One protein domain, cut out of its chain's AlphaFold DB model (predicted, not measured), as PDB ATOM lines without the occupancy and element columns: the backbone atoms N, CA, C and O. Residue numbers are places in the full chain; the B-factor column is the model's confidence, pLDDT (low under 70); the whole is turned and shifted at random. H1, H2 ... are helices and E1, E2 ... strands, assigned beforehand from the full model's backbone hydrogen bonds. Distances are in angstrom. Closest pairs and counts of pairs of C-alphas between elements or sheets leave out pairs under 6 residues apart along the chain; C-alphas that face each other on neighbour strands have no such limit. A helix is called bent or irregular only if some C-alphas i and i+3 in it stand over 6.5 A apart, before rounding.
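Overview. This is residues 70 to 172, 196 to 235, 252 to 283 and 296 to 331 of the 334 residues of the protein "Predicted protein" of Micromonas pusilla (strain CCMP1545) (UniProt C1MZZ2). A strongly twisted sheet of five strands makes the core, with helices over both faces: H4 and H5 over one, H1 and H9 over the other. H2, H3 and H7 pack on H5, H8 packs on H1, and H10, near the end of the printed part, touches no helix. The printed part has 211 residues with ten named helices and five named strands, in the order E1 H1 E2 H2 H3 H4 E3 H5 H6 H7 E4 H8 H9 E5 H10; the sheet runs E2 E1 E3 E4 E5, mixed, and the class is mixed, helices and strands. The whole is compact, with a radius of gyration of the C-alphas of 16.8 A, and spans 44 by 41 by 33 A.

Along the chain. E1, residues 75 to 80, begins at C-alpha 75 (-38.770, -9.026, -6.387). H1, 83 to 93, is 18.2 A long and only just irregular: C-alphas 86 and 89 are 6.8 A apart. E2 is 98 to 101, H2 105 to 110, H3 113 to 119, H4 122 to 129. E3, 133 to 140, is 21.3 A long. H5, 150 to 168, measures 25.5 A from C-alpha 150 (-28.498, -26.876, 1.742). H6 is 204 to 213. H7, 216 to 228, is 20.2 A long and only just irregular, C-alphas 224 and 227 being 6.6 A apart. E4, 256 to 262, is 20.1 A long. H8 is 269 to 280, H9 300 to 308, E5 313 to 315, and H10, 322 to 329, ends at (-10.388, -16.744, 6.502).

Arrangement. In the sheet E2 and E1 are parallel (N 99 to O 77, 2.9 A), as are E1 and E3 (N 78 to O 135, 2.8 A) and E3 and E4 (N 138 to O 259, 2.9 A); E4 and E5 are antiparallel (N 315 to O 258, 2.7 A). E1, H1 and E2 form a strand-helix-strand unit, parallel neighbour strands with a helix between, its crossover right-handed. Three layers, helices on both faces of the sheet, hold H4 and H5 on one face and H1 and H9 on the other, at heights over the sheet of 9.1, 9.9, 8.1 and 8.4 A. The hub H5 touches H2 (C-alphas of Ser 105 and Ala 151 closest, 4.7 A), H3 (Leu 117 and Val 159, 6.7 A) and H7 (Trp 167 and Arg 226, 5.5 A), and only just touches H6, with 3 pairs of C-alphas within 8 A. H7 touches H4; the C-alphas of Ala 129 and Phe 228 are closest, 5.7 A. H1 touches H8 at a shallow tilt of 30 degrees, the same way, with the C-alphas of Ile 85 and Tyr 272 closest, 6.5 A. Every O i to N i+4 pair is within hydrogen-bond range in H2, H3, H4, H6, H8, H9 and H10; the counts are 3 of 7 in H1, with 6 of 8 O i to N i+3 pairs, 13 of 15 in H5 and 5 of 9 in H7.

Size, cuts and confidence. The two C-alphas farthest apart, of Glu 235 and Ala 270, are 53.1 A apart. Residues 173 to 195, 236 to 251 and 284 to 295 are not printed, with gaps between C-alphas of 7.6, 13.6 and 24.0 A. Of the links printed whole, none is long. Mean pLDDT of the printed part is 86.9; 30 residues are under 70, among them 231 to 235 and 317 to 331, and H10 has a mean of 47.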
ATOM      1  N   GLU A  70     -29.486  -4.954 -11.246       67.88
ATOM      2  CA  GLU A  70     -30.075  -6.210 -10.759       67.88
ATOM      3  C   GLU A  70     -30.884  -5.985  -9.478       67.88
ATOM      4  O   GLU A  70     -31.976  -6.539  -9.350       67.88
ATOM      5  N   ASP A  71     -30.417  -5.080  -8.623       68.56
ATOM      6  CA  ASP A  71     -31.086  -4.642  -7.395       68.56
ATOM      7  C   ASP A  71     -32.429  -3.929  -7.637       68.56
ATOM      8  O   ASP A  71     -33.317  -3.945  -6.781       68.56
ATOM      9  N   GLU A  72     -32.603  -3.324  -8.814       81.12
ATOM     10  CA  GLU A  72     -33.827  -2.625  -9.223       81.12
ATOM     11  C   GLU A  72     -34.903  -3.570  -9.781       81.12
ATOM     12  O   GLU A  72     -36.026  -3.146 -10.070       81.12
ATOM     13  N   ARG A  73     -34.595  -4.863  -9.958       84.62
ATOM     14  CA  ARG A  73     -35.563  -5.833 -10.484       84.62
ATOM     15  C   ARG A  73     -36.733  -6.000  -9.523       84.62
ATOM     16  O   ARG A  73     -36.542  -6.124  -8.320       84.62
ATOM     17  N   ASP A  74     -37.937  -6.139 -10.076       90.94
ATOM     18  CA  ASP A  74     -39.109  -6.570  -9.309       90.94
ATOM     19  C   ASP A  74     -38.811  -7.883  -8.569       90.94
ATOM     20  O   ASP A  74     -38.498  -8.900  -9.198       90.94
ATOM     21  N   ALA A  75     -38.973  -7.878  -7.251       92.88
ATOM     22  CA  ALA A  75     -38.770  -9.026  -6.387       92.88
ATOM     23  C   ALA A  75     -40.045  -9.855  -6.204       92.88
ATOM     24  O   ALA A  75     -41.182  -9.363  -6.119       92.88
ATOM     25  N   ARG A  76     -39.848 -11.168  -6.104       95.31
ATOM     26  CA  ARG A  76     -40.869 -12.148  -5.741       95.31
ATOM     27  C   ARG A  76     -40.319 -13.054  -4.660       95.31
ATOM     28  O   ARG A  76     -39.355 -13.779  -4.885       95.31
ATOM     29  N   VAL A  77     -40.952 -12.992  -3.494       96.12
ATOM     30  CA  VAL A  77     -40.529 -13.739  -2.314       96.12
ATOM     31  C   VAL A  77     -41.249 -15.080  -2.261       96.12
ATOM     32  O   VAL A  77     -42.471 -15.158  -2.403       96.12
ATOM     33  N   PHE A  78     -40.484 -16.142  -2.046       97.44
ATOM     34  CA  PHE A  78     -40.959 -17.506  -1.904       97.44
ATOM     35  C   PHE A  78     -40.494 -18.079  -0.572       97.44
ATOM     36  O   PHE A  78     -39.304 -18.091  -0.278       97.44
ATOM     37  N   VAL A  79     -41.427 -18.592   0.220       97.31
ATOM     38  CA  VAL A  79     -41.137 -19.347   1.437       97.31
ATOM     39  C   VAL A  79     -40.849 -20.796   1.055       97.31
ATOM     40  O   VAL A  79     -41.714 -21.470   0.489       97.31
ATOM     41  N   ASN A  80     -39.647 -21.285   1.368       96.69
ATOM     42  CA  ASN A  80     -39.318 -22.698   1.215       96.69
ATOM     43  C   ASN A  80     -40.078 -23.528   2.263       96.69
ATOM     44  O   ASN A  80     -40.018 -23.243   3.459       96.69
ATOM     45  N   LEU A  81     -40.809 -24.553   1.830       93.81
ATOM     46  CA  LEU A  81     -41.624 -25.366   2.735       93.81
ATOM     47  C   LEU A  81     -40.798 -26.172   3.754       93.81
ATOM     48  O   LEU A  81     -39.655 -26.557   3.501       93.81
ATOM     49  N   LYS A  82     -41.460 -26.501   4.874       90.38
ATOM     50  CA  LYS A  82     -40.904 -26.979   6.154       90.38
ATOM     51  C   LYS A  82     -40.337 -25.811   6.969       90.38
ATOM     52  O   LYS A  82     -41.120 -24.986   7.423       90.38
ATOM     53  N   ASN A  83     -39.022 -25.697   7.117       92.25
ATOM     54  CA  ASN A  83     -38.422 -24.758   8.065       92.25
ATOM     55  C   ASN A  83     -38.677 -23.286   7.689       92.25
ATOM     56  O   ASN A  83     -38.925 -22.460   8.563       92.25
ATOM     57  N   GLY A  84     -38.719 -22.949   6.395       95.00
ATOM     58  CA  GLY A  84     -39.016 -21.587   5.947       95.00
ATOM     59  C   GLY A  84     -40.374 -21.037   6.406       95.00
ATOM     60  O   GLY A  84     -40.540 -19.820   6.416       95.00
ATOM     61  N   ILE A  85     -41.318 -21.877   6.856       95.44
ATOM     62  CA  ILE A  85     -42.607 -21.443   7.433       95.44
ATOM     63  C   ILE A  85     -42.406 -20.481   8.620       95.44
ATOM     64  O   ILE A  85     -43.227 -19.588   8.823       95.44
ATOM     65  N   GLU A  86     -41.289 -20.575   9.348       95.12
ATOM     66  CA  GLU A  86     -40.929 -19.617  10.407       95.12
ATOM     67  C   GLU A  86     -40.797 -18.171   9.910       95.12
ATOM     68  O   GLU A  86     -40.968 -17.229  10.682       95.12
ATOM     69  N   ALA A  87     -40.532 -17.962   8.618       95.12
ATOM     70  CA  ALA A  87     -40.430 -16.629   8.036       95.12
ATOM     71  C   ALA A  87     -41.779 -15.916   7.910       95.12
ATOM     72  O   ALA A  87     -41.796 -14.698   7.744       95.12
ATOM     73  N   ILE A  88     -42.902 -16.639   7.954       94.06
ATOM     74  CA  ILE A  88     -44.217 -16.082   7.615       94.06
ATOM     75  C   ILE A  88     -44.592 -14.912   8.531       94.06
ATOM     76  O   ILE A  88     -45.067 -13.885   8.044       94.06
ATOM     77  N   ASP A  89     -44.346 -15.033   9.837       91.25
ATOM     78  CA  ASP A  89     -44.662 -13.972  10.799       91.25
ATOM     79  C   ASP A  89     -43.836 -12.700  10.526       91.25
ATOM     80  O   ASP A  89     -44.377 -11.590  10.535       91.25
ATOM     81  N   ASP A  90     -42.548 -12.851  10.195       93.12
ATOM     82  CA  ASP A  90     -41.690 -11.732   9.797       93.12
ATOM     83  C   ASP A  90     -42.168 -11.087   8.492       93.12
ATOM     84  O   ASP A  90     -42.336  -9.868   8.432       93.12
ATOM     85  N   LEU A  91     -42.443 -11.894   7.464       91.88
ATOM     86  CA  LEU A  91     -42.897 -11.426   6.152       91.88
ATOM     87  C   LEU A  91     -44.225 -10.668   6.248       91.88
ATOM     88  O   LEU A  91     -44.380  -9.602   5.651       91.88
ATOM     89  N   ARG A  92     -45.171 -11.158   7.057       90.06
ATOM     90  CA  ARG A  92     -46.450 -10.479   7.313       90.06
ATOM     91  C   ARG A  92     -46.268  -9.169   8.054       90.06
ATOM     92  O   ARG A  92     -46.892  -8.172   7.691       90.06
ATOM     93  N   ALA A  93     -45.401  -9.148   9.059       88.44
ATOM     94  CA  ALA A  93     -45.108  -7.935   9.804       88.44
ATOM     95  C   ALA A  93     -44.388  -6.881   8.938       88.44
ATOM     96  O   ALA A  93     -44.585  -5.686   9.149       88.44
ATOM     97  N   LEU A  94     -43.610  -7.310   7.939       87.44
ATOM     98  CA  LEU A  94     -43.028  -6.451   6.902       87.44
ATOM     99  C   LEU A  94     -44.009  -6.099   5.770       87.44
ATOM    100  O   LEU A  94     -43.695  -5.259   4.933       87.44
ATOM    101  N   ARG A  95     -45.192  -6.728   5.730       88.44
ATOM    102  CA  ARG A  95     -46.165  -6.643   4.626       88.44
ATOM    103  C   ARG A  95     -45.572  -7.039   3.269       88.44
ATOM    104  O   ARG A  95     -46.019  -6.557   2.229       88.44
ATOM    105  N   VAL A  96     -44.593  -7.941   3.281       87.00
ATOM    106  CA  VAL A  96     -43.972  -8.491   2.077       87.00
ATOM    107  C   VAL A  96     -44.850  -9.631   1.558       87.00
ATOM    108  O   VAL A  96     -45.058 -10.616   2.273       87.00
ATOM    109  N   PRO A  97     -45.393  -9.533   0.332       88.62
ATOM    110  CA  PRO A  97     -46.163 -10.620  -0.247       88.62
ATOM    111  C   PRO A  97     -45.241 -11.797  -0.569       88.62
ATOM    112  O   PRO A  97     -44.182 -11.616  -1.171       88.62
ATOM    113  N   TYR A  98     -45.677 -13.006  -0.227       93.19
ATOM    114  CA  TYR A  98     -44.942 -14.233  -0.513       93.19
ATOM    115  C   TYR A  98     -45.812 -15.276  -1.217       93.19
ATOM    116  O   TYR A  98     -47.043 -15.241  -1.165       93.19
ATOM    117  N   ALA A  99     -45.145 -16.206  -1.886       94.88
ATOM    118  CA  ALA A  99     -45.692 -17.479  -2.335       94.88
ATOM    119  C   ALA A  99     -44.917 -18.625  -1.669       94.88
ATOM    120  O   ALA A  99     -43.947 -18.391  -0.952       94.88
ATOM    121  N   PHE A 100     -45.325 -19.868  -1.901       95.38
ATOM    122  CA  PHE A 100     -44.578 -21.037  -1.439       95.38
ATOM    123  C   PHE A 100     -43.750 -21.622  -2.577       95.38
ATOM    124  O   PHE A 100     -44.113 -21.495  -3.745       95.38
ATOM    125  N   ALA A 101     -42.624 -22.225  -2.216       96.19
ATOM    126  CA  ALA A 101     -41.826 -23.071  -3.085       96.19
ATOM    127  C   ALA A 101     -41.324 -24.275  -2.285       96.19
ATOM    128  O   ALA A 101     -41.302 -24.270  -1.052       96.19
ATOM    129  N   ARG A 102     -40.884 -25.315  -2.991       95.44
ATOM    130  CA  ARG A 102     -40.350 -26.518  -2.360       95.44
ATOM    131  C   ARG A 102     -39.002 -26.899  -2.956       95.44
ATOM    132  O   ARG A 102     -38.913 -27.450  -4.046       95.44
ATOM    133  N   ILE A 103     -37.947 -26.617  -2.198       96.12
ATOM    134  CA  ILE A 103     -36.568 -27.014  -2.477       96.12
ATOM    135  C   ILE A 103     -36.103 -27.894  -1.317       96.12
ATOM    136  O   ILE A 103     -35.670 -27.421  -0.265       96.12
ATOM    137  N   GLN A 104     -36.220 -29.208  -1.493       94.38
ATOM    138  CA  GLN A 104     -35.941 -30.159  -0.421       94.38
ATOM    139  C   GLN A 104     -34.438 -30.379  -0.217       94.38
ATOM    140  O   GLN A 104     -33.735 -30.897  -1.092       94.38
ATOM    141  N   SER A 105     -33.954 -30.096   0.992       93.06
ATOM    142  CA  SER A 105     -32.569 -30.365   1.397       93.06
ATOM    143  C   SER A 105     -32.215 -31.859   1.379       93.06
ATOM    144  O   SER A 105     -31.067 -32.201   1.092       93.06
ATOM    145  N   THR A 106     -33.183 -32.752   1.613       94.12
ATOM    146  CA  THR A 106     -33.001 -34.211   1.510       94.12
ATOM    147  C   THR A 106     -32.754 -34.653   0.068       94.12
ATOM    148  O   THR A 106     -31.868 -35.465  -0.172       94.12
ATOM    149  N   MET A 107     -33.471 -34.082  -0.910       96.38
ATOM    150  CA  MET A 107     -33.247 -34.385  -2.334       96.38
ATOM    151  C   MET A 107     -31.892 -33.854  -2.804       96.38
ATOM    152  O   MET A 107     -31.158 -34.527  -3.523       96.38
ATOM    153  N   CYS A 108     -31.509 -32.682  -2.295       95.06
ATOM    154  CA  CYS A 108     -30.167 -32.139  -2.458       95.06
ATOM    155  C   CYS A 108     -29.081 -33.076  -1.896       95.06
ATOM    156  O   CYS A 108     -28.037 -33.247  -2.517       95.06
ATOM    157  N   GLU A 109     -29.318 -33.684  -0.732       93.81
ATOM    158  CA  GLU A 109     -28.371 -34.582  -0.059       93.81
ATOM    159  C   GLU A 109     -28.155 -35.898  -0.801       93.81
ATOM    160  O   GLU A 109     -27.012 -36.295  -1.011       93.81
ATOM    161  N   VAL A 110     -29.234 -36.540  -1.254       96.31
ATOM    162  CA  VAL A 110     -29.145 -37.785  -2.037       96.31
ATOM    163  C   VAL A 110     -28.740 -37.541  -3.497       96.31
ATOM    164  O   VAL A 110     -28.494 -38.486  -4.239       96.31
ATOM    165  N   GLY A 111     -28.652 -36.275  -3.919       94.94
ATOM    166  CA  GLY A 111     -28.250 -35.877  -5.267       94.94
ATOM    167  C   GLY A 111     -29.353 -35.978  -6.324       94.94
ATOM    168  O   GLY A 111     -29.048 -35.816  -7.508       94.94
ATOM    169  N   ASP A 112     -30.610 -36.190  -5.923       96.69
ATOM    170  CA  ASP A 112     -31.779 -36.204  -6.810       96.69
ATOM    171  C   ASP A 112     -32.248 -34.772  -7.111       96.69
ATOM    172  O   ASP A 112     -33.259 -34.269  -6.615       96.69
ATOM    173  N   LEU A 113     -31.452 -34.076  -7.921       97.56
ATOM    174  CA  LEU A 113     -31.747 -32.701  -8.311       97.56
ATOM    175  C   LEU A 113     -32.825 -32.602  -9.401       97.56
ATOM    176  O   LEU A 113     -33.355 -31.517  -9.639       97.56
ATOM    177  N   GLU A 114     -33.190 -33.718 -10.042       97.88
ATOM    178  CA  GLU A 114     -34.358 -33.742 -10.921       97.88
ATOM    179  C   GLU A 114     -35.630 -33.514 -10.113       97.88
ATOM    180  O   GLU A 114     -36.443 -32.667 -10.484       97.88
ATOM    181  N   LYS A 115     -35.779 -34.214  -8.985       97.00
ATOM    182  CA  LYS A 115     -36.938 -34.033  -8.116       97.00
ATOM    183  C   LYS A 115     -37.046 -32.608  -7.576       97.00
ATOM    184  O   LYS A 115     -38.142 -32.060  -7.574       97.00
ATOM    185  N   VAL A 116     -35.920 -31.970  -7.236       97.31
ATOM    186  CA  VAL A 116     -35.894 -30.537  -6.876       97.31
ATOM    187  C   VAL A 116     -36.515 -29.682  -7.985       97.31
ATOM    188  O   VAL A 116     -37.399 -28.876  -7.717       97.31
ATOM    189  N   LEU A 117     -36.112 -29.889  -9.243       97.81
ATOM    190  CA  LEU A 117     -36.664 -29.148 -10.382       97.81
ATOM    191  C   LEU A 117     -38.132 -29.472 -10.662       97.81
ATOM    192  O   LEU A 117     -38.836 -28.618 -11.194       97.81
ATOM    193  N   LEU A 118     -38.590 -30.692 -10.371       96.69
ATOM    194  CA  LEU A 118     -39.979 -31.120 -10.567       96.69
ATOM    195  C   LEU A 118     -40.926 -30.585  -9.480       96.69
ATOM    196  O   LEU A 118     -42.095 -30.353  -9.775       96.69
ATOM    197  N   GLU A 119     -40.428 -30.305  -8.276       96.06
ATOM    198  CA  GLU A 119     -41.221 -29.753  -7.167       96.06
ATOM    199  C   GLU A 119     -41.341 -28.221  -7.175       96.06
ATOM    200  O   GLU A 119     -42.190 -27.687  -6.468       96.06
ATOM    201  N   LEU A 120     -40.553 -27.502  -7.985       95.88
ATOM    202  CA  LEU A 120     -40.718 -26.049  -8.136       95.88
ATOM    203  C   LEU A 120     -42.129 -25.700  -8.615       95.88
ATOM    204  O   LEU A 120     -42.633 -26.331  -9.540       95.88
ATOM    205  N   ASP A 121     -42.743 -24.665  -8.056       93.00
ATOM    206  CA  ASP A 121     -44.091 -24.249  -8.441       93.00
ATOM    207  C   ASP A 121     -44.136 -23.515  -9.790       93.00
ATOM    208  O   ASP A 121     -43.149 -22.958 -10.280       93.00
ATOM    209  N   ALA A 122     -45.314 -23.495 -10.421       96.12
ATOM    210  CA  ALA A 122     -45.505 -22.802 -11.698       96.12
ATOM    211  C   ALA A 122     -45.301 -21.282 -11.581       96.12
ATOM    212  O   ALA A 122     -44.757 -20.669 -12.498       96.12
ATOM    213  N   SER A 123     -45.697 -20.687 -10.449       96.00
ATOM    214  CA  SER A 123     -45.456 -19.272 -10.139       96.00
ATOM    215  C   SER A 123     -43.963 -18.966 -10.079       96.00
ATOM    216  O   SER A 123     -43.521 -18.051 -10.761       96.00
ATOM    217  N   PHE A 124     -43.183 -19.791  -9.372       96.81
ATOM    218  CA  PHE A 124     -41.723 -19.676  -9.302       96.81
ATOM    219  C   PHE A 124     -41.098 -19.666 -10.701       96.81
ATOM    220  O   PHE A 124     -40.342 -18.762 -11.056       96.81
ATOM    221  N   MET A 125     -41.449 -20.662 -11.521       97.06
ATOM    222  CA  MET A 125     -40.905 -20.809 -12.871       97.06
ATOM    223  C   MET A 125     -41.282 -19.636 -13.782       97.06
ATOM    224  O   MET A 125     -40.463 -19.190 -14.587       97.06
ATOM    225  N   LEU A 126     -42.512 -19.134 -13.661       96.12
ATOM    226  CA  LEU A 126     -42.992 -18.001 -14.442       96.12
ATOM    227  C   LEU A 126     -42.339 -16.687 -13.998       96.12
ATOM    228  O   LEU A 126     -41.901 -15.924 -14.853       96.12
ATOM    229  N   ASP A 127     -42.235 -16.431 -12.693       95.00
ATOM    230  CA  ASP A 127     -41.587 -15.232 -12.154       95.00
ATOM    231  C   ASP A 127     -40.114 -15.158 -12.582       95.00
ATOM    232  O   ASP A 127     -39.674 -14.120 -13.085       95.00
ATOM    233  N   ALA A 128     -39.390 -16.281 -12.505       94.12
ATOM    234  CA  ALA A 128     -38.021 -16.388 -13.003       94.12
ATOM    235  C   ALA A 128     -37.923 -16.128 -14.519       94.12
ATOM    236  O   ALA A 128     -37.037 -15.400 -14.967       94.12
ATOM    237  N   ALA A 129     -38.837 -16.690 -15.322       93.81
ATOM    238  CA  ALA A 129     -38.840 -16.490 -16.774       93.81
ATOM    239  C   ALA A 129     -39.138 -15.029 -17.160       93.81
ATOM    240  O   ALA A 129     -38.498 -14.480 -18.053       93.81
ATOM    241  N   LEU A 130     -40.039 -14.361 -16.436       91.75
ATOM    242  CA  LEU A 130     -40.352 -12.941 -16.633       91.75
ATOM    243  C   LEU A 130     -39.192 -11.999 -16.253       91.75
ATOM    244  O   LEU A 130     -39.299 -10.787 -16.444       91.75
ATOM    245  N   GLY A 131     -38.080 -12.539 -15.741       90.12
ATOM    246  CA  GLY A 131     -36.875 -11.789 -15.393       90.12
ATOM    247  C   GLY A 131     -36.935 -11.107 -14.028       90.12
ATOM    248  O   GLY A 131     -36.068 -10.278 -13.742       90.12
ATOM    249  N   ARG A 132     -37.933 -11.447 -13.199       91.44
ATOM    250  CA  ARG A 132     -38.032 -10.973 -11.813       91.44
ATOM    251  C   ARG A 132     -36.897 -11.550 -10.973       91.44
ATOM    252  O   ARG A 132     -36.380 -12.625 -11.282       91.44
ATOM    253  N   SER A 133     -36.537 -10.842  -9.909       92.62
ATOM    254  CA  SER A 133     -35.689 -11.412  -8.870       92.62
ATOM    255  C   SER A 133     -36.516 -12.347  -8.002       92.62
ATOM    256  O   SER A 133     -37.546 -11.959  -7.452       92.62
ATOM    257  N   VAL A 134     -36.100 -13.605  -7.913       95.62
ATOM    258  CA  VAL A 134     -36.784 -14.606  -7.098       95.62
ATOM    259  C   VAL A 134     -35.997 -14.809  -5.812       95.62
ATOM    260  O   VAL A 134     -34.915 -15.398  -5.820       95.62
ATOM    261  N   VAL A 135     -36.560 -14.333  -4.705       96.19
ATOM    262  CA  VAL A 135     -35.973 -14.427  -3.366       96.19
ATOM    263  C   VAL A 135     -36.577 -15.630  -2.652       96.19
ATOM    264  O   VAL A 135     -37.780 -15.666  -2.406       96.19
ATOM    265  N   VAL A 136     -35.763 -16.624  -2.308       97.25
ATOM    266  CA  VAL A 136     -36.192 -17.814  -1.566       97.25
ATOM    267  C   VAL A 136     -35.770 -17.692  -0.115       97.25
ATOM    268  O   VAL A 136     -34.580 -17.675   0.196       97.25
ATOM    269  N   VAL A 137     -36.758 -17.645   0.770       97.06
ATOM    270  CA  VAL A 137     -36.568 -17.559   2.213       97.06
ATOM    271  C   VAL A 137     -36.635 -18.951   2.825       97.06
ATOM    272  O   VAL A 137     -37.574 -19.705   2.565       97.06
ATOM    273  N   ASP A 138     -35.658 -19.292   3.657       95.81
ATOM    274  CA  ASP A 138     -35.611 -20.574   4.359       95.81
ATOM    275  C   ASP A 138     -35.056 -20.417   5.780       95.81
ATOM    276  O   ASP A 138     -34.352 -19.456   6.091       95.81
ATOM    277  N   TYR A 139     -35.337 -21.379   6.651       92.50
ATOM    278  CA  TYR A 139     -34.658 -21.491   7.937       92.50
ATOM    279  C   TYR A 139     -33.735 -22.713   7.918       92.50
ATOM    280  O   TYR A 139     -34.140 -23.858   7.715       92.50
ATOM    281  N   GLY A 140     -32.446 -22.460   8.107       80.62
ATOM    282  CA  GLY A 140     -31.416 -23.486   8.165       80.62
ATOM    283  C   GLY A 140     -31.510 -24.298   9.445       80.62
ATOM    284  O   GLY A 140     -32.032 -23.829  10.451       80.62
ATOM    285  N   SER A 141     -30.961 -25.511   9.406       71.38
ATOM    286  CA  SER A 141     -30.903 -26.410  10.564       71.38
ATOM    287  C   SER A 141     -30.228 -25.756  11.779       71.38
ATOM    288  O   SER A 141     -29.445 -24.812  11.640       71.38
ATOM    289  N   ARG A 142     -30.479 -26.316  12.970       68.31
ATOM    290  CA  ARG A 142     -29.934 -25.876  14.271       68.31
ATOM    291  C   ARG A 142     -28.414 -25.691  14.286       68.31
ATOM    292  O   ARG A 142     -27.882 -24.920  15.084       68.31
ATOM    293  N   ASP A 143     -27.697 -26.404  13.418       74.19
ATOM    294  CA  ASP A 143     -26.244 -26.308  13.307       74.19
ATOM    295  C   ASP A 143     -25.807 -25.006  12.612       74.19
ATOM    296  O   ASP A 143     -25.566 -24.948  11.402       74.19
ATOM    297  N   ARG A 144     -25.631 -23.962  13.429       74.19
ATOM    298  CA  ARG A 144     -25.161 -22.638  12.997       74.19
ATOM    299  C   ARG A 144     -23.777 -22.668  12.342       74.19
ATOM    300  O   ARG A 144     -23.428 -21.733  11.626       74.19
ATOM    301  N   GLN A 145     -22.978 -23.719  12.557       68.81
ATOM    302  CA  GLN A 145     -21.657 -23.838  11.934       68.81
ATOM    303  C   GLN A 145     -21.734 -24.249  10.462       68.81
ATOM    304  O   GLN A 145     -20.788 -24.002   9.715       68.81
ATOM    305  N   ARG A 146     -22.849 -24.846  10.019       70.44
ATOM    306  CA  ARG A 146     -23.040 -25.263   8.619       70.44
ATOM    307  C   ARG A 146     -23.366 -24.103   7.678       70.44
ATOM    308  O   ARG A 146     -23.324 -24.316   6.463       70.44
ATOM    309  N   GLY A 147     -23.638 -22.911   8.212       84.38
ATOM    310  CA  GLY A 147     -23.958 -21.717   7.433       84.38
ATOM    311  C   GLY A 147     -25.319 -21.827   6.747       84.38
ATOM    312  O   GLY A 147     -26.273 -22.328   7.339       84.38
ATOM    313  N   ALA A 148     -25.400 -21.364   5.500       88.25
ATOM    314  CA  ALA A 148     -26.642 -21.364   4.737       88.25
ATOM    315  C   ALA A 148     -27.285 -22.772   4.614       88.25
ATOM    316  O   ALA A 148     -26.569 -23.783   4.524       88.25
ATOM    317  N   PRO A 149     -28.629 -22.862   4.555       91.44
ATOM    318  CA  PRO A 149     -29.350 -24.107   4.300       91.44
ATOM    319  C   PRO A 149     -28.918 -24.765   2.985       91.44
ATOM    320  O   PRO A 149     -28.718 -24.090   1.976       91.44
ATOM    321  N   ARG A 150     -28.840 -26.105   2.959       92.88
ATOM    322  CA  ARG A 150     -28.498 -26.876   1.742       92.88
ATOM    323  C   ARG A 150     -29.465 -26.638   0.588       92.88
ATOM    324  O   ARG A 150     -29.037 -26.630  -0.564       92.88
ATOM    325  N   ALA A 151     -30.738 -26.409   0.901       94.38
ATOM    326  CA  ALA A 151     -31.725 -26.008  -0.089       94.38
ATOM    327  C   ALA A 151     -31.290 -24.744  -0.849       94.38
ATOM    328  O   ALA A 151     -31.447 -24.695  -2.062       94.38
ATOM    329  N   LEU A 152     -30.664 -23.773  -0.176       93.94
ATOM    330  CA  LEU A 152     -30.226 -22.523  -0.795       93.94
ATOM    331  C   LEU A 152     -28.850 -22.645  -1.468       93.94
ATOM    332  O   LEU A 152     -28.733 -22.397  -2.664       93.94
ATOM    333  N   TRP A 153     -27.799 -23.062  -0.750       91.88
ATOM    334  CA  TRP A 153     -26.444 -23.037  -1.335       91.88
ATOM    335  C   TRP A 153     -26.216 -24.092  -2.419       91.88
ATOM    336  O   TRP A 153     -25.319 -23.926  -3.234       91.88
ATOM    337  N   TYR A 154     -27.000 -25.175  -2.436       94.12
ATOM    338  CA  TYR A 154     -26.851 -26.253  -3.415       94.12
ATOM    339  C   TYR A 154     -28.082 -26.407  -4.303       94.12
ATOM    340  O   TYR A 154     -27.965 -26.436  -5.525       94.12
ATOM    341  N   GLY A 155     -29.268 -26.494  -3.693       96.31
ATOM    342  CA  GLY A 155     -30.523 -26.674  -4.423       96.31
ATOM    343  C   GLY A 155     -30.825 -25.493  -5.339       96.31
ATOM    344  O   GLY A 155     -30.913 -25.668  -6.551       96.31
ATOM    345  N   LEU A 156     -30.929 -24.288  -4.778       95.88
ATOM    346  CA  LEU A 156     -31.231 -23.062  -5.521       95.88
ATOM    347  C   LEU A 156     -30.138 -22.727  -6.547       95.88
ATOM    348  O   LEU A 156     -30.450 -22.299  -7.654       95.88
ATOM    349  N   GLU A 157     -28.873 -22.995  -6.215       94.75
ATOM    350  CA  GLU A 157     -27.730 -22.871  -7.131       94.75
ATOM    351  C   GLU A 157     -27.882 -23.799  -8.349       94.75
ATOM    352  O   GLU A 157     -27.733 -23.369  -9.496       94.75
ATOM    353  N   PHE A 158     -28.285 -25.057  -8.138       96.50
ATOM    354  CA  PHE A 158     -28.575 -25.966  -9.247       96.50
ATOM    355  C   PHE A 158     -29.797 -25.542 -10.059       96.50
ATOM    356  O   PHE A 158     -29.788 -25.677 -11.283       96.50
ATOM    357  N   VAL A 159     -30.836 -25.005  -9.411       97.12
ATOM    358  CA  VAL A 159     -31.978 -24.420 -10.124       97.12
ATOM    359  C   VAL A 159     -31.489 -23.293 -11.032       97.12
ATOM    360  O   VAL A 159     -31.774 -23.331 -12.229       97.12
ATOM    361  N   ARG A 160     -30.680 -22.355 -10.523       94.44
ATOM    362  CA  ARG A 160     -30.109 -21.267 -11.333       94.44
ATOM    363  C   ARG A 160     -29.340 -21.818 -12.531       94.44
ATOM    364  O   ARG A 160     -29.609 -21.412 -13.660       94.44
ATOM    365  N   TYR A 161     -28.456 -22.790 -12.305       93.62
ATOM    366  CA  TYR A 161     -27.697 -23.457 -13.364       93.62
ATOM    367  C   TYR A 161     -28.596 -24.104 -14.426       93.62
ATOM    368  O   TYR A 161     -28.414 -23.873 -15.622       93.62
ATOM    369  N   ALA A 162     -29.578 -24.905 -14.006       95.75
ATOM    370  CA  ALA A 162     -30.454 -25.637 -14.913       95.75
ATOM    371  C   ALA A 162     -31.315 -24.697 -15.762       95.75
ATOM    372  O   ALA A 162     -31.467 -24.933 -16.962       95.75
ATOM    373  N   LEU A 163     -31.843 -23.621 -15.168       94.62
ATOM    374  CA  LEU A 163     -32.614 -22.612 -15.893       94.62
ATOM    375  C   LEU A 163     -31.729 -21.844 -16.870       94.62
ATOM    376  O   LEU A 163     -32.059 -21.769 -18.050       94.62
ATOM    377  N   ASN A 164     -30.565 -21.364 -16.425       91.06
ATOM    378  CA  ASN A 164     -29.616 -20.659 -17.285       91.06
ATOM    379  C   ASN A 164     -29.207 -21.510 -18.497       91.06
ATOM    380  O   ASN A 164     -29.239 -21.044 -19.639       91.06
ATOM    381  N   ARG A 165     -28.917 -22.794 -18.279       90.38
ATOM    382  CA  ARG A 165     -28.598 -23.732 -19.356       90.38
ATOM    383  C   ARG A 165     -29.781 -23.994 -20.290       90.38
ATOM    384  O   ARG A 165     -29.607 -24.017 -21.506       90.38
ATOM    385  N   ALA A 166     -30.982 -24.200 -19.749       91.94
ATOM    386  CA  ALA A 166     -32.174 -24.508 -20.540       91.94
ATOM    387  C   ALA A 166     -32.687 -23.312 -21.363       91.94
ATOM    388  O   ALA A 166     -33.289 -23.506 -22.423       91.94
ATOM    389  N   TRP A 167     -32.503 -22.093 -20.858       91.69
ATOM    390  CA  TRP A 167     -33.134 -20.882 -21.385       91.69
ATOM    391  C   TRP A 167     -32.203 -20.027 -22.232       91.69
ATOM    392  O   TRP A 167     -32.636 -19.516 -23.266       91.69
ATOM    393  N   PHE A 168     -30.938 -19.930 -21.829       85.88
ATOM    394  CA  PHE A 168     -29.940 -19.056 -22.449       85.88
ATOM    395  C   PHE A 168     -28.761 -19.834 -23.046       85.88
ATOM    396  O   PHE A 168     -27.821 -19.239 -23.553       85.88
ATOM    397  N   GLY A 169     -28.788 -21.170 -22.993       82.75
ATOM    398  CA  GLY A 169     -27.755 -22.002 -23.611       82.75
ATOM    399  C   GLY A 169     -26.408 -21.983 -22.887       82.75
ATOM    400  O   GLY A 169     -25.423 -22.451 -23.454       82.75
ATOM    401  N   TYR A 170     -26.346 -21.492 -21.641       75.31
ATOM    402  CA  TYR A 170     -25.107 -21.463 -20.864       75.31
ATOM    403  C   TYR A 170     -24.472 -22.852 -20.749       75.31
ATOM    404  O   TYR A 170     -25.087 -23.802 -20.252       75.31
ATOM    405  N   LYS A 171     -23.210 -22.953 -21.180       67.38
ATOM    406  CA  LYS A 171     -22.433 -24.197 -21.130       67.38
ATOM    407  C   LYS A 171     -21.567 -24.336 -19.870       67.38
ATOM    408  O   LYS A 171     -21.241 -25.460 -19.498       67.38
ATOM    409  N   GLY A 172     -21.338 -23.227 -19.158       57.22
ATOM    410  CA  GLY A 172     -20.629 -23.166 -17.878       57.22
ATOM    411  C   GLY A 172     -19.121 -23.319 -18.049       57.22
ATOM    412  O   GLY A 172     -18.616 -24.421 -17.891       57.22
ATOM    413  N   PRO A 196     -21.105 -21.955 -11.676       86.00
ATOM    414  CA  PRO A 196     -21.759 -22.315 -10.427       86.00
ATOM    415  C   PRO A 196     -20.722 -22.646  -9.348       86.00
ATOM    416  O   PRO A 196     -19.877 -23.540  -9.517       86.00
ATOM    417  N   VAL A 197     -20.819 -21.945  -8.219       85.00
ATOM    418  CA  VAL A 197     -19.968 -22.129  -7.043       85.00
ATOM    419  C   VAL A 197     -20.834 -22.537  -5.856       85.00
ATOM    420  O   VAL A 197     -21.901 -21.982  -5.611       85.00
ATOM    421  N   CYS A 198     -20.381 -23.551  -5.127       87.75
ATOM    422  CA  CYS A 198     -20.998 -23.999  -3.890       87.75
ATOM    423  C   CYS A 198     -19.933 -24.110  -2.803       87.75
ATOM    424  O   CYS A 198     -19.068 -24.990  -2.889       87.75
ATOM    425  N   ARG A 199     -20.019 -23.298  -1.744       83.38
ATOM    426  CA  ARG A 199     -19.074 -23.322  -0.614       83.38
ATOM    427  C   ARG A 199     -17.629 -23.156  -1.081       83.38
ATOM    428  O   ARG A 199     -16.761 -23.969  -0.749       83.38
ATOM    429  N   GLY A 200     -17.404 -22.159  -1.931       80.00
ATOM    430  CA  GLY A 200     -16.115 -21.809  -2.519       80.00
ATOM    431  C   GLY A 200     -15.561 -22.848  -3.495       80.00
ATOM    432  O   GLY A 200     -14.372 -22.816  -3.807       80.00
ATOM    433  N   LYS A 201     -16.374 -23.811  -3.949       85.44
ATOM    434  CA  LYS A 201     -15.963 -24.836  -4.915       85.44
ATOM    435  C   LYS A 201     -16.722 -24.669  -6.217       85.44
ATOM    436  O   LYS A 201     -17.949 -24.674  -6.215       85.44
ATOM    437  N   ASN A 202     -15.995 -24.616  -7.325       88.38
ATOM    438  CA  ASN A 202     -16.580 -24.726  -8.653       88.38
ATOM    439  C   ASN A 202     -17.232 -26.115  -8.814       88.38
ATOM    440  O   ASN A 202     -16.555 -27.143  -8.738       88.38
ATOM    441  N   VAL A 203     -18.549 -26.144  -9.027       90.25
ATOM    442  CA  VAL A 203     -19.345 -27.378  -9.170       90.25
ATOM    443  C   VAL A 203     -19.841 -27.609 -10.598       90.25
ATOM    444  O   VAL A 203     -20.659 -28.497 -10.837       90.25
ATOM    445  N   THR A 204     -19.316 -26.868 -11.573       89.12
ATOM    446  CA  THR A 204     -19.736 -26.910 -12.983       89.12
ATOM    447  C   THR A 204     -19.824 -28.328 -13.538       89.12
ATOM    448  O   THR A 204     -20.843 -28.718 -14.111       89.12
ATOM    449  N   ASN A 205     -18.782 -29.136 -13.337       90.69
ATOM    450  CA  ASN A 205     -18.735 -30.506 -13.848       90.69
ATOM    451  C   ASN A 205     -19.779 -31.421 -13.204       90.69
ATOM    452  O   ASN A 205     -20.385 -32.259 -13.878       90.69
ATOM    453  N   ASP A 206     -20.001 -31.255 -11.904       93.94
ATOM    454  CA  ASP A 206     -21.003 -32.007 -11.163       93.94
ATOM    455  C   ASP A 206     -22.419 -31.654 -11.634       93.94
ATOM    456  O   ASP A 206     -23.196 -32.537 -12.005       93.94
ATOM    457  N   PHE A 207     -22.713 -30.359 -11.728       95.19
ATOM    458  CA  PHE A 207     -23.990 -29.845 -12.208       95.19
ATOM    459  C   PHE A 207     -24.260 -30.220 -13.662       95.19
ATOM    460  O   PHE A 207     -25.370 -30.633 -13.992       95.19
ATOM    461  N   ARG A 208     -23.241 -30.178 -14.527       93.69
ATOM    462  CA  ARG A 208     -23.332 -30.650 -15.914       93.69
ATOM    463  C   ARG A 208     -23.750 -32.110 -15.975       93.69
ATOM    464  O   ARG A 208     -24.683 -32.440 -16.702       93.69
ATOM    465  N   ARG A 209     -23.080 -32.982 -15.217       95.50
ATOM    466  CA  ARG A 209     -23.401 -34.416 -15.184       95.50
ATOM    467  C   ARG A 209     -24.847 -34.637 -14.737       95.50
ATOM    468  O   ARG A 209     -25.579 -35.367 -15.401       95.50
ATOM    469  N   LYS A 210     -25.272 -33.959 -13.666       96.75
ATOM    470  CA  LYS A 210     -26.644 -34.039 -13.144       96.75
ATOM    471  C   LYS A 210     -27.684 -33.505 -14.133       96.75
ATOM    472  O   LYS A 210     -28.685 -34.168 -14.373       96.75
ATOM    473  N   TYR A 211     -27.427 -32.367 -14.777       96.44
ATOM    474  CA  TYR A 211     -28.310 -31.802 -15.800       96.44
ATOM    475  C   TYR A 211     -28.451 -32.726 -17.021       96.44
ATOM    476  O   TYR A 211     -29.549 -32.942 -17.541       96.44
ATOM    477  N   SER A 212     -27.341 -33.310 -17.482       95.25
ATOM    478  CA  SER A 212     -27.352 -34.273 -18.586       95.25
ATOM    479  C   SER A 212     -28.181 -35.513 -18.254       95.25
ATOM    480  O   SER A 212     -28.897 -35.996 -19.134       95.25
ATOM    481  N   ALA A 213     -28.159 -35.959 -16.996       96.94
ATOM    482  CA  ALA A 213     -28.937 -37.092 -16.503       96.94
ATOM    483  C   ALA A 213     -30.444 -36.810 -16.334       96.94
ATOM    484  O   ALA A 213     -31.205 -37.768 -16.225       96.94
ATOM    485  N   LEU A 214     -30.894 -35.544 -16.368       98.00
ATOM    486  CA  LEU A 214     -32.321 -35.222 -16.237       98.00
ATOM    487  C   LEU A 214     -33.151 -35.904 -17.331       98.00
ATOM    488  O   LEU A 214     -32.773 -35.918 -18.518       98.00
ATOM    489  N   SER A 215     -34.332 -36.381 -16.945       98.25
ATOM    490  CA  SER A 215     -35.283 -36.988 -17.865       98.25
ATOM    491  C   SER A 215     -35.718 -36.031 -18.980       98.25
ATOM    492  O   SER A 215     -35.672 -34.796 -18.880       98.25
ATOM    493  N   LYS A 216     -36.226 -36.614 -20.072       97.56
ATOM    494  CA  LYS A 216     -36.832 -35.843 -21.169       97.56
ATOM    495  C   LYS A 216     -38.016 -35.003 -20.680       97.56
ATOM    496  O   LYS A 216     -38.229 -33.918 -21.214       97.56
ATOM    497  N   SER A 217     -38.777 -35.490 -19.696       97.50
ATOM    498  CA  SER A 217     -39.932 -34.774 -19.144       97.50
ATOM    499  C   SER A 217     -39.495 -33.520 -18.387       97.50
ATOM    500  O   SER A 217     -39.973 -32.427 -18.687       97.50
ATOM    501  N   CYS A 218     -38.498 -33.646 -17.504       98.06
ATOM    502  CA  CYS A 218     -37.937 -32.510 -16.776       98.06
ATOM    503  C   CYS A 218     -37.357 -31.458 -17.738       98.06
ATOM    504  O   CYS A 218     -37.749 -30.292 -17.696       98.06
ATOM    505  N   LYS A 219     -36.535 -31.866 -18.716       96.88
ATOM    506  CA  LYS A 219     -35.993 -30.946 -19.739       96.88
ATOM    507  C   LYS A 219     -37.093 -30.247 -20.553       96.88
ATOM    508  O   LYS A 219     -36.994 -29.048 -20.817       96.88
ATOM    509  N   LYS A 220     -38.161 -30.965 -20.932       96.69
ATOM    510  CA  LYS A 220     -39.333 -30.376 -21.610       96.69
ATOM    511  C   LYS A 220     -40.032 -29.343 -20.733       96.69
ATOM    512  O   LYS A 220     -40.392 -28.284 -21.240       96.69
ATOM    513  N   ARG A 221     -40.185 -29.626 -19.437       97.06
ATOM    514  CA  ARG A 221     -40.752 -28.683 -18.473       97.06
ATOM    515  C   ARG A 221     -39.928 -27.400 -18.399       97.06
ATOM    516  O   ARG A 221     -40.507 -26.328 -18.517       97.06
ATOM    517  N   LEU A 222     -38.604 -27.486 -18.267       97.12
ATOM    518  CA  LEU A 222     -37.751 -26.289 -18.260       97.12
ATOM    519  C   LEU A 222     -37.924 -25.493 -19.563       97.12
ATOM    520  O   LEU A 222     -38.167 -24.288 -19.530       97.12
ATOM    521  N   LYS A 223     -37.897 -26.175 -20.718       94.94
ATOM    522  CA  LYS A 223     -38.080 -25.546 -22.036       94.94
ATOM    523  C   LYS A 223     -39.452 -24.883 -22.200       94.94
ATOM    524  O   LYS A 223     -39.539 -23.868 -22.882       94.94
ATOM    525  N   TYR A 224     -40.507 -25.415 -21.579       96.69
ATOM    526  CA  TYR A 224     -41.859 -24.854 -21.673       96.69
ATOM    527  C   TYR A 224     -41.916 -23.384 -21.237       96.69
ATOM    528  O   TYR A 224     -42.592 -22.590 -21.887       96.69
ATOM    529  N   TYR A 225     -41.180 -23.016 -20.185       96.56
ATOM    530  CA  TYR A 225     -41.174 -21.648 -19.661       96.56
ATOM    531  C   TYR A 225     -40.293 -20.684 -20.470       96.56
ATOM    532  O   TYR A 225     -40.479 -19.475 -20.376       96.56
ATOM    533  N   ARG A 226     -39.408 -21.196 -21.341       92.31
ATOM    534  CA  ARG A 226     -38.510 -20.383 -22.184       92.31
ATOM    535  C   ARG A 226     -39.264 -19.390 -23.082       92.31
ATOM    536  O   ARG A 226     -38.750 -18.327 -23.394       92.31
ATOM    537  N   LYS A 227     -40.496 -19.707 -23.488       91.38
ATOM    538  CA  LYS A 227     -41.330 -18.816 -24.319       91.38
ATOM    539  C   LYS A 227     -41.833 -17.564 -23.587       91.38
ATOM    540  O   LYS A 227     -42.353 -16.666 -24.234       91.38
ATOM    541  N   PHE A 228     -41.724 -17.530 -22.258       93.56
ATOM    542  CA  PHE A 228     -42.124 -16.393 -21.426       93.56
ATOM    543  C   PHE A 228     -40.939 -15.509 -21.029       93.56
ATOM    544  O   PHE A 228     -41.106 -14.607 -20.211       93.56
ATOM    545  N   LEU A 229     -39.747 -15.775 -21.573       90.25
ATOM    546  CA  LEU A 229     -38.584 -14.938 -21.323       90.25
ATOM    547  C   LEU A 229     -38.861 -13.507 -21.772       90.25
ATOM    548  O   LEU A 229     -39.256 -13.277 -22.915       90.25
ATOM    549  N   LYS A 230     -38.620 -12.545 -20.876       78.94
ATOM    550  CA  LYS A 230     -38.708 -11.117 -21.206       78.94
ATOM    551  C   LYS A 230     -37.785 -10.823 -22.401       78.94
ATOM    552  O   LYS A 230     -36.612 -11.196 -22.324       78.94
ATOM    553  N   PRO A 231     -38.247 -10.176 -23.487       69.25
ATOM    554  CA  PRO A 231     -37.391  -9.842 -24.629       69.25
ATOM    555  C   PRO A 231     -36.250  -8.895 -24.216       69.25
ATOM    556  O   PRO A 231     -36.349  -8.271 -23.150       69.25
ATOM    557  N   PRO A 232     -35.128  -8.841 -24.965       64.31
ATOM    558  CA  PRO A 232     -34.066  -7.847 -24.761       64.31
ATOM    559  C   PRO A 232     -34.661  -6.448 -24.651       64.31
ATOM    560  O   PRO A 232     -35.612  -6.163 -25.379       64.31
ATOM    561  N   PRO A 233     -34.146  -5.577 -23.764       61.69
ATOM    562  CA  PRO A 233     -34.289  -4.147 -24.000       61.69
ATOM    563  C   PRO A 233     -33.857  -3.871 -25.446       61.69
ATOM    564  O   PRO A 233     -32.858  -4.442 -25.885       61.69
ATOM    565  N   GLU A 234     -34.594  -3.042 -26.185       58.19
ATOM    566  CA  GLU A 234     -34.274  -2.737 -27.592       58.19
ATOM    567  C   GLU A 234     -32.833  -2.217 -27.759       58.19
ATOM    568  O   GLU A 234     -32.194  -2.480 -28.768       58.19
ATOM    569  N   GLU A 235     -32.282  -1.579 -26.724       53.91
ATOM    570  CA  GLU A 235     -30.898  -1.091 -26.669       53.91
ATOM    571  C   GLU A 235     -29.830  -2.208 -26.632       53.91
ATOM    572  O   GLU A 235     -28.698  -1.984 -27.055       53.91
ATOM    573  N   ARG A 252     -27.793 -12.199 -20.069       68.56
ATOM    574  CA  ARG A 252     -29.118 -12.568 -19.537       68.56
ATOM    575  C   ARG A 252     -29.034 -13.802 -18.664       68.56
ATOM    576  O   ARG A 252     -28.946 -14.906 -19.178       68.56
ATOM    577  N   ARG A 253     -29.141 -13.600 -17.353       80.12
ATOM    578  CA  ARG A 253     -29.179 -14.668 -16.351       80.12
ATOM    579  C   ARG A 253     -30.446 -14.612 -15.509       80.12
ATOM    580  O   ARG A 253     -31.016 -13.540 -15.275       80.12
ATOM    581  N   VAL A 254     -30.870 -15.778 -15.031       88.69
ATOM    582  CA  VAL A 254     -31.891 -15.873 -13.986       88.69
ATOM    583  C   VAL A 254     -31.325 -15.300 -12.686       88.69
ATOM    584  O   VAL A 254     -30.238 -15.697 -12.264       88.69
ATOM    585  N   ARG A 255     -32.074 -14.397 -12.043       90.44
ATOM    586  CA  ARG A 255     -31.733 -13.822 -10.736       90.44
ATOM    587  C   ARG A 255     -32.502 -14.572  -9.648       90.44
ATOM    588  O   ARG A 255     -33.708 -14.402  -9.502       90.44
ATOM    589  N   LEU A 256     -31.791 -15.449  -8.943       93.38
ATOM    590  CA  LEU A 256     -32.287 -16.174  -7.771       93.38
ATOM    591  C   LEU A 256     -31.436 -15.770  -6.570       93.38
ATOM    592  O   LEU A 256     -30.209 -15.825  -6.674       93.38
ATOM    593  N   VAL A 257     -32.063 -15.426  -5.452       93.62
ATOM    594  CA  VAL A 257     -31.390 -15.012  -4.213       93.62
ATOM    595  C   VAL A 257     -31.915 -15.864  -3.063       93.62
ATOM    596  O   VAL A 257     -33.111 -16.129  -2.984       93.62
ATOM    597  N   GLY A 258     -31.035 -16.337  -2.186       94.88
ATOM    598  CA  GLY A 258     -31.429 -16.988  -0.940       94.88
ATOM    599  C   GLY A 258     -31.459 -15.985   0.210       94.88
ATOM    600  O   GLY A 258     -30.592 -15.127   0.293       94.88
ATOM    601  N   ALA A 259     -32.404 -16.113   1.132       94.94
ATOM    602  CA  ALA A 259     -32.392 -15.402   2.407       94.94
ATOM    603  C   ALA A 259     -32.670 -16.400   3.532       94.94
ATOM    604  O   ALA A 259     -33.553 -17.248   3.405       94.94
ATOM    605  N   TYR A 260     -31.911 -16.352   4.626       94.81
ATOM    606  CA  TYR A 260     -32.055 -17.363   5.668       94.81
ATOM    607  C   TYR A 260     -31.822 -16.893   7.095       94.81
ATOM    608  O   TYR A 260     -31.069 -15.961   7.369       94.81
ATOM    609  N   LYS A 261     -32.449 -17.625   8.014       93.88
ATOM    610  CA  LYS A 261     -32.198 -17.603   9.460       93.88
ATOM    611  C   LYS A 261     -31.894 -19.010   9.955       93.88
ATOM    612  O   LYS A 261     -31.971 -19.970   9.196       93.88
ATOM    613  N   PHE A 262     -31.513 -19.138  11.218       91.50
ATOM    614  CA  PHE A 262     -31.371 -20.441  11.864       91.50
ATOM    615  C   PHE A 262     -32.643 -20.764  12.634       91.50
ATOM    616  O   PHE A 262     -33.176 -19.888  13.312       91.50
ATOM    617  N   THR A 263     -33.103 -22.008  12.534       90.06
ATOM    618  CA  THR A 263     -34.230 -22.498  13.329       90.06
ATOM    619  C   THR A 263     -33.759 -23.138  14.629       90.06
ATOM    620  O   THR A 263     -32.766 -23.869  14.659       90.06
ATOM    621  N   ASP A 264     -34.523 -22.920  15.698       88.75
ATOM    622  CA  ASP A 264     -34.456 -23.726  16.920       88.75
ATOM    623  C   ASP A 264     -35.573 -24.802  16.949       88.75
ATOM    624  O   ASP A 264     -35.573 -25.707  17.790       88.75
ATOM    625  N   LYS A 265     -36.495 -24.758  15.980       89.19
ATOM    626  CA  LYS A 265     -37.711 -25.575  15.815       89.19
ATOM    627  C   LYS A 265     -37.562 -26.707  14.790       89.19
ATOM    628  O   LYS A 265     -38.551 -27.270  14.333       89.19
ATOM    629  N   ASP A 266     -36.332 -27.064  14.421       85.62
ATOM    630  CA  ASP A 266     -36.070 -28.181  13.499       85.62
ATOM    631  C   ASP A 266     -36.746 -29.476  14.005       85.62
ATOM    632  O   ASP A 266     -36.649 -29.814  15.192       85.62
ATOM    633  N   ASP A 267     -37.450 -30.158  13.100       85.69
ATOM    634  CA  ASP A 267     -38.270 -31.361  13.343       85.69
ATOM    635  C   ASP A 267     -39.472 -31.207  14.305       85.69
ATOM    636  O   ASP A 267     -40.021 -32.202  14.779       85.69
ATOM    637  N   ASP A 268     -39.927 -29.979  14.571       91.94
ATOM    638  CA  ASP A 268     -41.176 -29.713  15.298       91.94
ATOM    639  C   ASP A 268     -42.367 -29.579  14.328       91.94
ATOM    640  O   ASP A 268     -42.837 -28.484  14.013       91.94
ATOM    641  N   ASP A 269     -42.847 -30.711  13.803       91.69
ATOM    642  CA  ASP A 269     -43.946 -30.742  12.823       91.69
ATOM    643  C   ASP A 269     -45.224 -30.061  13.344       91.69
ATOM    644  O   ASP A 269     -45.924 -29.385  12.586       91.69
ATOM    645  N   ALA A 270     -45.516 -30.201  14.642       93.69
ATOM    646  CA  ALA A 270     -46.679 -29.581  15.270       93.69
ATOM    647  C   ALA A 270     -46.580 -28.052  15.228       93.69
ATOM    648  O   ALA A 270     -47.539 -27.389  14.827       93.69
ATOM    649  N   PHE A 271     -45.406 -27.503  15.558       93.38
ATOM    650  CA  PHE A 271     -45.144 -26.074  15.451       93.38
ATOM    651  C   PHE A 271     -45.336 -25.554  14.020       93.38
ATOM    652  O   PHE A 271     -45.995 -24.532  13.835       93.38
ATOM    653  N   TYR A 272     -44.819 -26.246  12.998       93.00
ATOM    654  CA  TYR A 272     -44.957 -25.784  11.608       93.00
ATOM    655  C   TYR A 272     -46.406 -25.829  11.110       93.00
ATOM    656  O   TYR A 272     -46.845 -24.903  10.424       93.00
ATOM    657  N   VAL A 273     -47.163 -26.871  11.469       92.19
ATOM    658  CA  VAL A 273     -48.594 -26.964  11.144       92.19
ATOM    659  C   VAL A 273     -49.373 -25.841  11.826       92.19
ATOM    660  O   VAL A 273     -50.168 -25.165  11.174       92.19
ATOM    661  N   GLU A 274     -49.122 -25.594  13.113       91.88
ATOM    662  CA  GLU A 274     -49.774 -24.518  13.859       91.88
ATOM    663  C   GLU A 274     -49.419 -23.138  13.293       91.88
ATOM    664  O   GLU A 274     -50.311 -22.318  13.078       91.88
ATOM    665  N   ALA A 275     -48.141 -22.881  12.999       90.75
ATOM    666  CA  ALA A 275     -47.686 -21.628  12.407       90.75
ATOM    667  C   ALA A 275     -48.359 -21.369  11.054       90.75
ATOM    668  O   ALA A 275     -48.867 -20.270  10.822       90.75
ATOM    669  N   LEU A 276     -48.440 -22.390  10.195       91.12
ATOM    670  CA  LEU A 276     -49.094 -22.278   8.897       91.12
ATOM    671  C   LEU A 276     -50.610 -22.084   9.031       91.12
ATOM    672  O   LEU A 276     -51.174 -21.250   8.333       91.12
ATOM    673  N   HIS A 277     -51.281 -22.799   9.937       91.50
ATOM    674  CA  HIS A 277     -52.716 -22.619  10.179       91.50
ATOM    675  C   HIS A 277     -53.028 -21.236  10.749       91.50
ATOM    676  O   HIS A 277     -53.929 -20.559  10.262       91.50
ATOM    677  N   ARG A 278     -52.273 -20.790  11.756       88.19
ATOM    678  CA  ARG A 278     -52.396 -19.452  12.347       88.19
ATOM    679  C   ARG A 278     -52.205 -18.373  11.294       88.19
ATOM    680  O   ARG A 278     -52.944 -17.393  11.288       88.19
ATOM    681  N   ALA A 279     -51.247 -18.572  10.396       84.81
ATOM    682  CA  ALA A 279     -51.037 -17.680   9.282       84.81
ATOM    683  C   ALA A 279     -52.212 -17.737   8.286       84.81
ATOM    684  O   ALA A 279     -52.926 -16.754   8.094       84.81
ATOM    685  N   GLU A 280     -52.418 -18.860   7.617       85.62
ATOM    686  CA  GLU A 280     -53.246 -18.932   6.407       85.62
ATOM    687  C   GLU A 280     -54.743 -19.111   6.687       85.62
ATOM    688  O   GLU A 280     -55.569 -18.714   5.869       85.62
ATOM    689  N   LEU A 281     -55.106 -19.688   7.836       85.19
ATOM    690  CA  LEU A 281     -56.491 -20.032   8.195       85.19
ATOM    691  C   LEU A 281     -57.012 -19.281   9.428       85.19
ATOM    692  O   LEU A 281     -58.221 -19.271   9.673       85.19
ATOM    693  N   GLY A 282     -56.130 -18.664  10.218       66.56
ATOM    694  CA  GLY A 282     -56.488 -17.892  11.406       66.56
ATOM    695  C   GLY A 282     -57.503 -16.796  11.073       66.56
ATOM    696  O   GLY A 282     -57.166 -15.773  10.483       66.56
ATOM    697  N   THR A 283     -58.762 -17.020  11.451       50.91
ATOM    698  CA  THR A 283     -59.899 -16.145  11.143       50.91
ATOM    699  C   THR A 283     -60.368 -15.462  12.428       50.91
ATOM    700  O   THR A 283     -60.882 -16.145  13.309       50.91
ATOM    701  N   ALA A 296     -47.943  -4.274  -4.267       58.41
ATOM    702  CA  ALA A 296     -46.896  -3.274  -4.390       58.41
ATOM    703  C   ALA A 296     -45.687  -4.004  -4.984       58.41
ATOM    704  O   ALA A 296     -45.254  -5.028  -4.443       58.41
ATOM    705  N   SER A 297     -45.247  -3.579  -6.169       75.19
ATOM    706  CA  SER A 297     -43.976  -4.067  -6.685       75.19
ATOM    707  C   SER A 297     -42.911  -3.571  -5.725       75.19
ATOM    708  O   SER A 297     -42.918  -2.399  -5.364       75.19
ATOM    709  N   MET A 298     -42.081  -4.489  -5.264       89.00
ATOM    710  CA  MET A 298     -40.950  -4.208  -4.398       89.00
ATOM    711  C   MET A 298     -39.715  -4.556  -5.210       89.00
ATOM    712  O   MET A 298     -39.729  -5.577  -5.904       89.00
ATOM    713  N   THR A 299     -38.688  -3.720  -5.166       92.50
ATOM    714  CA  THR A 299     -37.413  -4.044  -5.815       92.50
ATOM    715  C   THR A 299     -36.680  -5.138  -5.038       92.50
ATOM    716  O   THR A 299     -37.010  -5.433  -3.886       92.50
ATOM    717  N   GLU A 300     -35.690  -5.778  -5.656       90.94
ATOM    718  CA  GLU A 300     -34.824  -6.739  -4.970       90.94
ATOM    719  C   GLU A 300     -34.174  -6.094  -3.747       90.94
ATOM    720  O   GLU A 300     -34.274  -6.653  -2.656       90.94
ATOM    721  N   ARG A 301     -33.614  -4.892  -3.901       90.38
ATOM    722  CA  ARG A 301     -32.995  -4.158  -2.793       90.38
ATOM    723  C   ARG A 301     -33.961  -3.932  -1.637       90.38
ATOM    724  O   ARG A 301     -33.647  -4.281  -0.509       90.38
ATOM    725  N   GLU A 302     -35.161  -3.427  -1.912       92.44
ATOM    726  CA  GLU A 302     -36.164  -3.187  -0.867       92.44
ATOM    727  C   GLU A 302     -36.574  -4.478  -0.144       92.44
ATOM    728  O   GLU A 302     -36.762  -4.479   1.076       92.44
ATOM    729  N   ALA A 303     -36.709  -5.586  -0.880       92.62
ATOM    730  CA  ALA A 303     -37.060  -6.879  -0.302       92.62
ATOM    731  C   ALA A 303     -35.944  -7.427   0.591       92.62
ATOM    732  O   ALA A 303     -36.224  -7.947   1.674       92.62
ATOM    733  N   LEU A 304     -34.692  -7.313   0.147       92.88
ATOM    734  CA  LEU A 304     -33.534  -7.789   0.892       92.88
ATOM    735  C   LEU A 304     -33.259  -6.909   2.115       92.88
ATOM    736  O   LEU A 304     -33.168  -7.460   3.207       92.88
ATOM    737  N   ASP A 305     -33.289  -5.580   1.985       93.25
ATOM    738  CA  ASP A 305     -33.142  -4.639   3.106       93.25
ATOM    739  C   ASP A 305     -34.185  -4.912   4.206       93.25
ATOM    740  O   ASP A 305     -33.882  -4.922   5.405       93.25
ATOM    741  N   ALA A 306     -35.437  -5.181   3.816       92.75
ATOM    742  CA  ALA A 306     -36.506  -5.507   4.755       92.75
ATOM    743  C   ALA A 306     -36.246  -6.828   5.502       92.75
ATOM    744  O   ALA A 306     -36.491  -6.923   6.711       92.75
ATOM    745  N   LEU A 307     -35.745  -7.847   4.799       94.56
ATOM    746  CA  LEU A 307     -35.385  -9.140   5.381       94.56
ATOM    747  C   LEU A 307     -34.162  -9.016   6.302       94.56
ATOM    748  O   LEU A 307     -34.184  -9.504   7.435       94.56
ATOM    749  N   GLU A 308     -33.114  -8.325   5.877       94.56
ATOM    750  CA  GLU A 308     -31.925  -8.073   6.693       94.56
ATOM    751  C   GLU A 308     -32.262  -7.279   7.955       94.56
ATOM    752  O   GLU A 308     -31.802  -7.628   9.045       94.56
ATOM    753  N   GLY A 309     -33.174  -6.306   7.860       93.75
ATOM    754  CA  GLY A 309     -33.722  -5.582   9.010       93.75
ATOM    755  C   GLY A 309     -34.439  -6.476  10.033       93.75
ATOM    756  O   GLY A 309     -34.587  -6.094  11.196       93.75
ATOM    757  N   ARG A 310     -34.853  -7.691   9.646       94.69
ATOM    758  CA  ARG A 310     -35.372  -8.730  10.555       94.69
ATOM    759  C   ARG A 310     -34.313  -9.726  11.011       94.69
ATOM    760  O   ARG A 310     -34.638 -10.617  11.789       94.69
ATOM    761  N   GLY A 311     -33.069  -9.596  10.565       93.81
ATOM    762  CA  GLY A 311     -31.961 -10.489  10.897       93.81
ATOM    763  C   GLY A 311     -31.845 -11.707   9.981       93.81
ATOM    764  O   GLY A 311     -31.250 -12.707  10.388       93.81
ATOM    765  N   PHE A 312     -32.437 -11.671   8.783       94.25
ATOM    766  CA  PHE A 312     -32.095 -12.640   7.743       94.25
ATOM    767  C   PHE A 312     -30.693 -12.359   7.203       94.25
ATOM    768  O   PHE A 312     -30.238 -11.221   7.176       94.25
ATOM    769  N   ARG A 313     -30.010 -13.418   6.780       92.81
ATOM    770  CA  ARG A 313     -28.754 -13.352   6.034       92.81
ATOM    771  C   ARG A 313     -29.047 -13.604   4.569       92.81
ATOM    772  O   ARG A 313     -29.759 -14.562   4.260       92.81
ATOM    773  N   VAL A 314     -28.484 -12.792   3.692       91.50
ATOM    774  CA  VAL A 314     -28.630 -12.963   2.248       91.50
ATOM    775  C   VAL A 314     -27.573 -13.943   1.734       91.50
ATOM    776  O   VAL A 314     -26.494 -14.097   2.299       91.50
ATOM    777  N   LEU A 315     -27.929 -14.696   0.700       88.50
ATOM    778  CA  LEU A 315     -27.054 -15.595  -0.032       88.50
ATOM    779  C   LEU A 315     -27.252 -15.352  -1.526       88.50
ATOM    780  O   LEU A 315     -28.216 -15.837  -2.130       88.50
ATOM    781  N   TYR A 316     -26.292 -14.666  -2.130       82.62
ATOM    782  CA  TYR A 316     -26.147 -14.606  -3.576       82.62
ATOM    783  C   TYR A 316     -25.386 -15.848  -4.025       82.62
ATOM    784  O   TYR A 316     -24.167 -15.923  -3.937       82.62
ATOM    785  N   SER A 317     -26.107 -16.889  -4.431       65.19
ATOM    786  CA  SER A 317     -25.431 -18.077  -4.955       65.19
ATOM    787  C   SER A 317     -24.798 -17.740  -6.330       65.19
ATOM    788  O   SER A 317     -25.449 -17.091  -7.153       65.19
ATOM    789  N   GLY A 318     -23.543 -18.128  -6.576       63.31
ATOM    790  CA  GLY A 318     -22.767 -17.747  -7.771       63.31
ATOM    791  C   GLY A 318     -21.522 -16.903  -7.453       63.31
ATOM    792  O   GLY A 318     -20.962 -17.028  -6.368       63.31
ATOM    793  N   ASP A 319     -21.089 -16.073  -8.413       44.44
ATOM    794  CA  ASP A 319     -19.786 -15.370  -8.485       44.44
ATOM    795  C   ASP A 319     -19.440 -14.423  -7.306       44.44
ATOM    796  O   ASP A 319     -18.353 -13.853  -7.285       44.44
ATOM    797  N   THR A 320     -20.308 -14.273  -6.301       48.38
ATOM    798  CA  THR A 320     -20.113 -13.405  -5.122       48.38
ATOM    799  C   THR A 320     -20.155 -14.162  -3.788       48.38
ATOM    800  O   THR A 320     -20.519 -13.618  -2.751       48.38
ATOM    801  N   GLU A 321     -19.697 -15.420  -3.756       53.78
ATOM    802  CA  GLU A 321     -19.485 -16.172  -2.503       53.78
ATOM    803  C   GLU A 321     -18.240 -15.696  -1.698       53.78
ATOM    804  O   GLU A 321     -17.620 -16.474  -0.963       53.78
ATOM    805  N   GLU A 322     -17.846 -14.422  -1.826       47.91
ATOM    806  CA  GLU A 322     -16.736 -13.818  -1.072       47.91
ATOM    807  C   GLU A 322     -16.998 -13.850   0.440       47.91
ATOM    808  O   GLU A 322     -16.095 -14.196   1.200       47.91
ATOM    809  N   GLU A 323     -18.240 -13.662   0.890       47.38
ATOM    810  CA  GLU A 323     -18.595 -13.711   2.318       47.38
ATOM    811  C   GLU A 323     -18.359 -15.090   2.967       47.38
ATOM    812  O   GLU A 323     -17.997 -15.193   4.144       47.38
ATOM    813  N   TRP A 324     -18.527 -16.190   2.217       48.12
ATOM    814  CA  TRP A 324     -18.201 -17.532   2.722       48.12
ATOM    815  C   TRP A 324     -16.686 -17.741   2.806       48.12
ATOM    816  O   TRP A 324     -16.181 -18.334   3.770       48.12
ATOM    817  N   LEU A 325     -15.946 -17.240   1.810       46.97
ATOM    818  CA  LEU A 325     -14.483 -17.248   1.813       46.97
ATOM    819  C   LEU A 325     -13.935 -16.410   2.981       46.97
ATOM    820  O   LEU A 325     -13.009 -16.856   3.664       46.97
ATOM    821  N   GLU A 326     -14.546 -15.265   3.285       52.09
ATOM    822  CA  GLU A 326     -14.224 -14.417   4.438       52.09
ATOM    823  C   GLU A 326     -14.534 -15.102   5.778       52.09
ATOM    824  O   GLU A 326     -13.678 -15.121   6.669       52.09
ATOM    825  N   GLN A 327     -15.683 -15.780   5.908       45.47
ATOM    826  CA  GLN A 327     -16.016 -16.565   7.108       45.47
ATOM    827  C   GLN A 327     -15.008 -17.688   7.402       45.47
ATOM    828  O   GLN A 327     -14.771 -18.007   8.573       45.47
ATOM    829  N   ARG A 328     -14.388 -18.299   6.380       42.84
ATOM    830  CA  ARG A 328     -13.305 -19.279   6.589       42.84
ATOM    831  C   ARG A 328     -11.952 -18.629   6.862       42.84
ATOM    832  O   ARG A 328     -11.218 -19.163   7.691       42.84
ATOM    833  N   ARG A 329     -11.628 -17.495   6.228       47.59
ATOM    834  CA  ARG A 329     -10.388 -16.744   6.502       47.59
ATOM    835  C   ARG A 329     -10.331 -16.263   7.956       47.59
ATOM    836  O   ARG A 329      -9.287 -16.396   8.585       47.59
ATOM    837  N   GLY A 330     -11.461 -15.842   8.528       42.66
ATOM    838  CA  GLY A 330     -11.555 -15.450   9.941       42.66
ATOM    839  C   GLY A 330     -11.449 -16.599  10.959       42.66
ATOM    840  O   GLY A 330     -11.196 -16.344  12.130       42.66
ATOM    841  N   ARG A 331     -11.616 -17.866  10.544       45.75
ATOM    842  CA  ARG A 331     -11.498 -19.050  11.427       45.75
ATOM    843  C   ARG A 331     -10.143 -19.762  11.355       45.75
ATOM    844  O   ARG A 331      -9.916 -20.675  12.137       45.75
TER     845      ARG A 331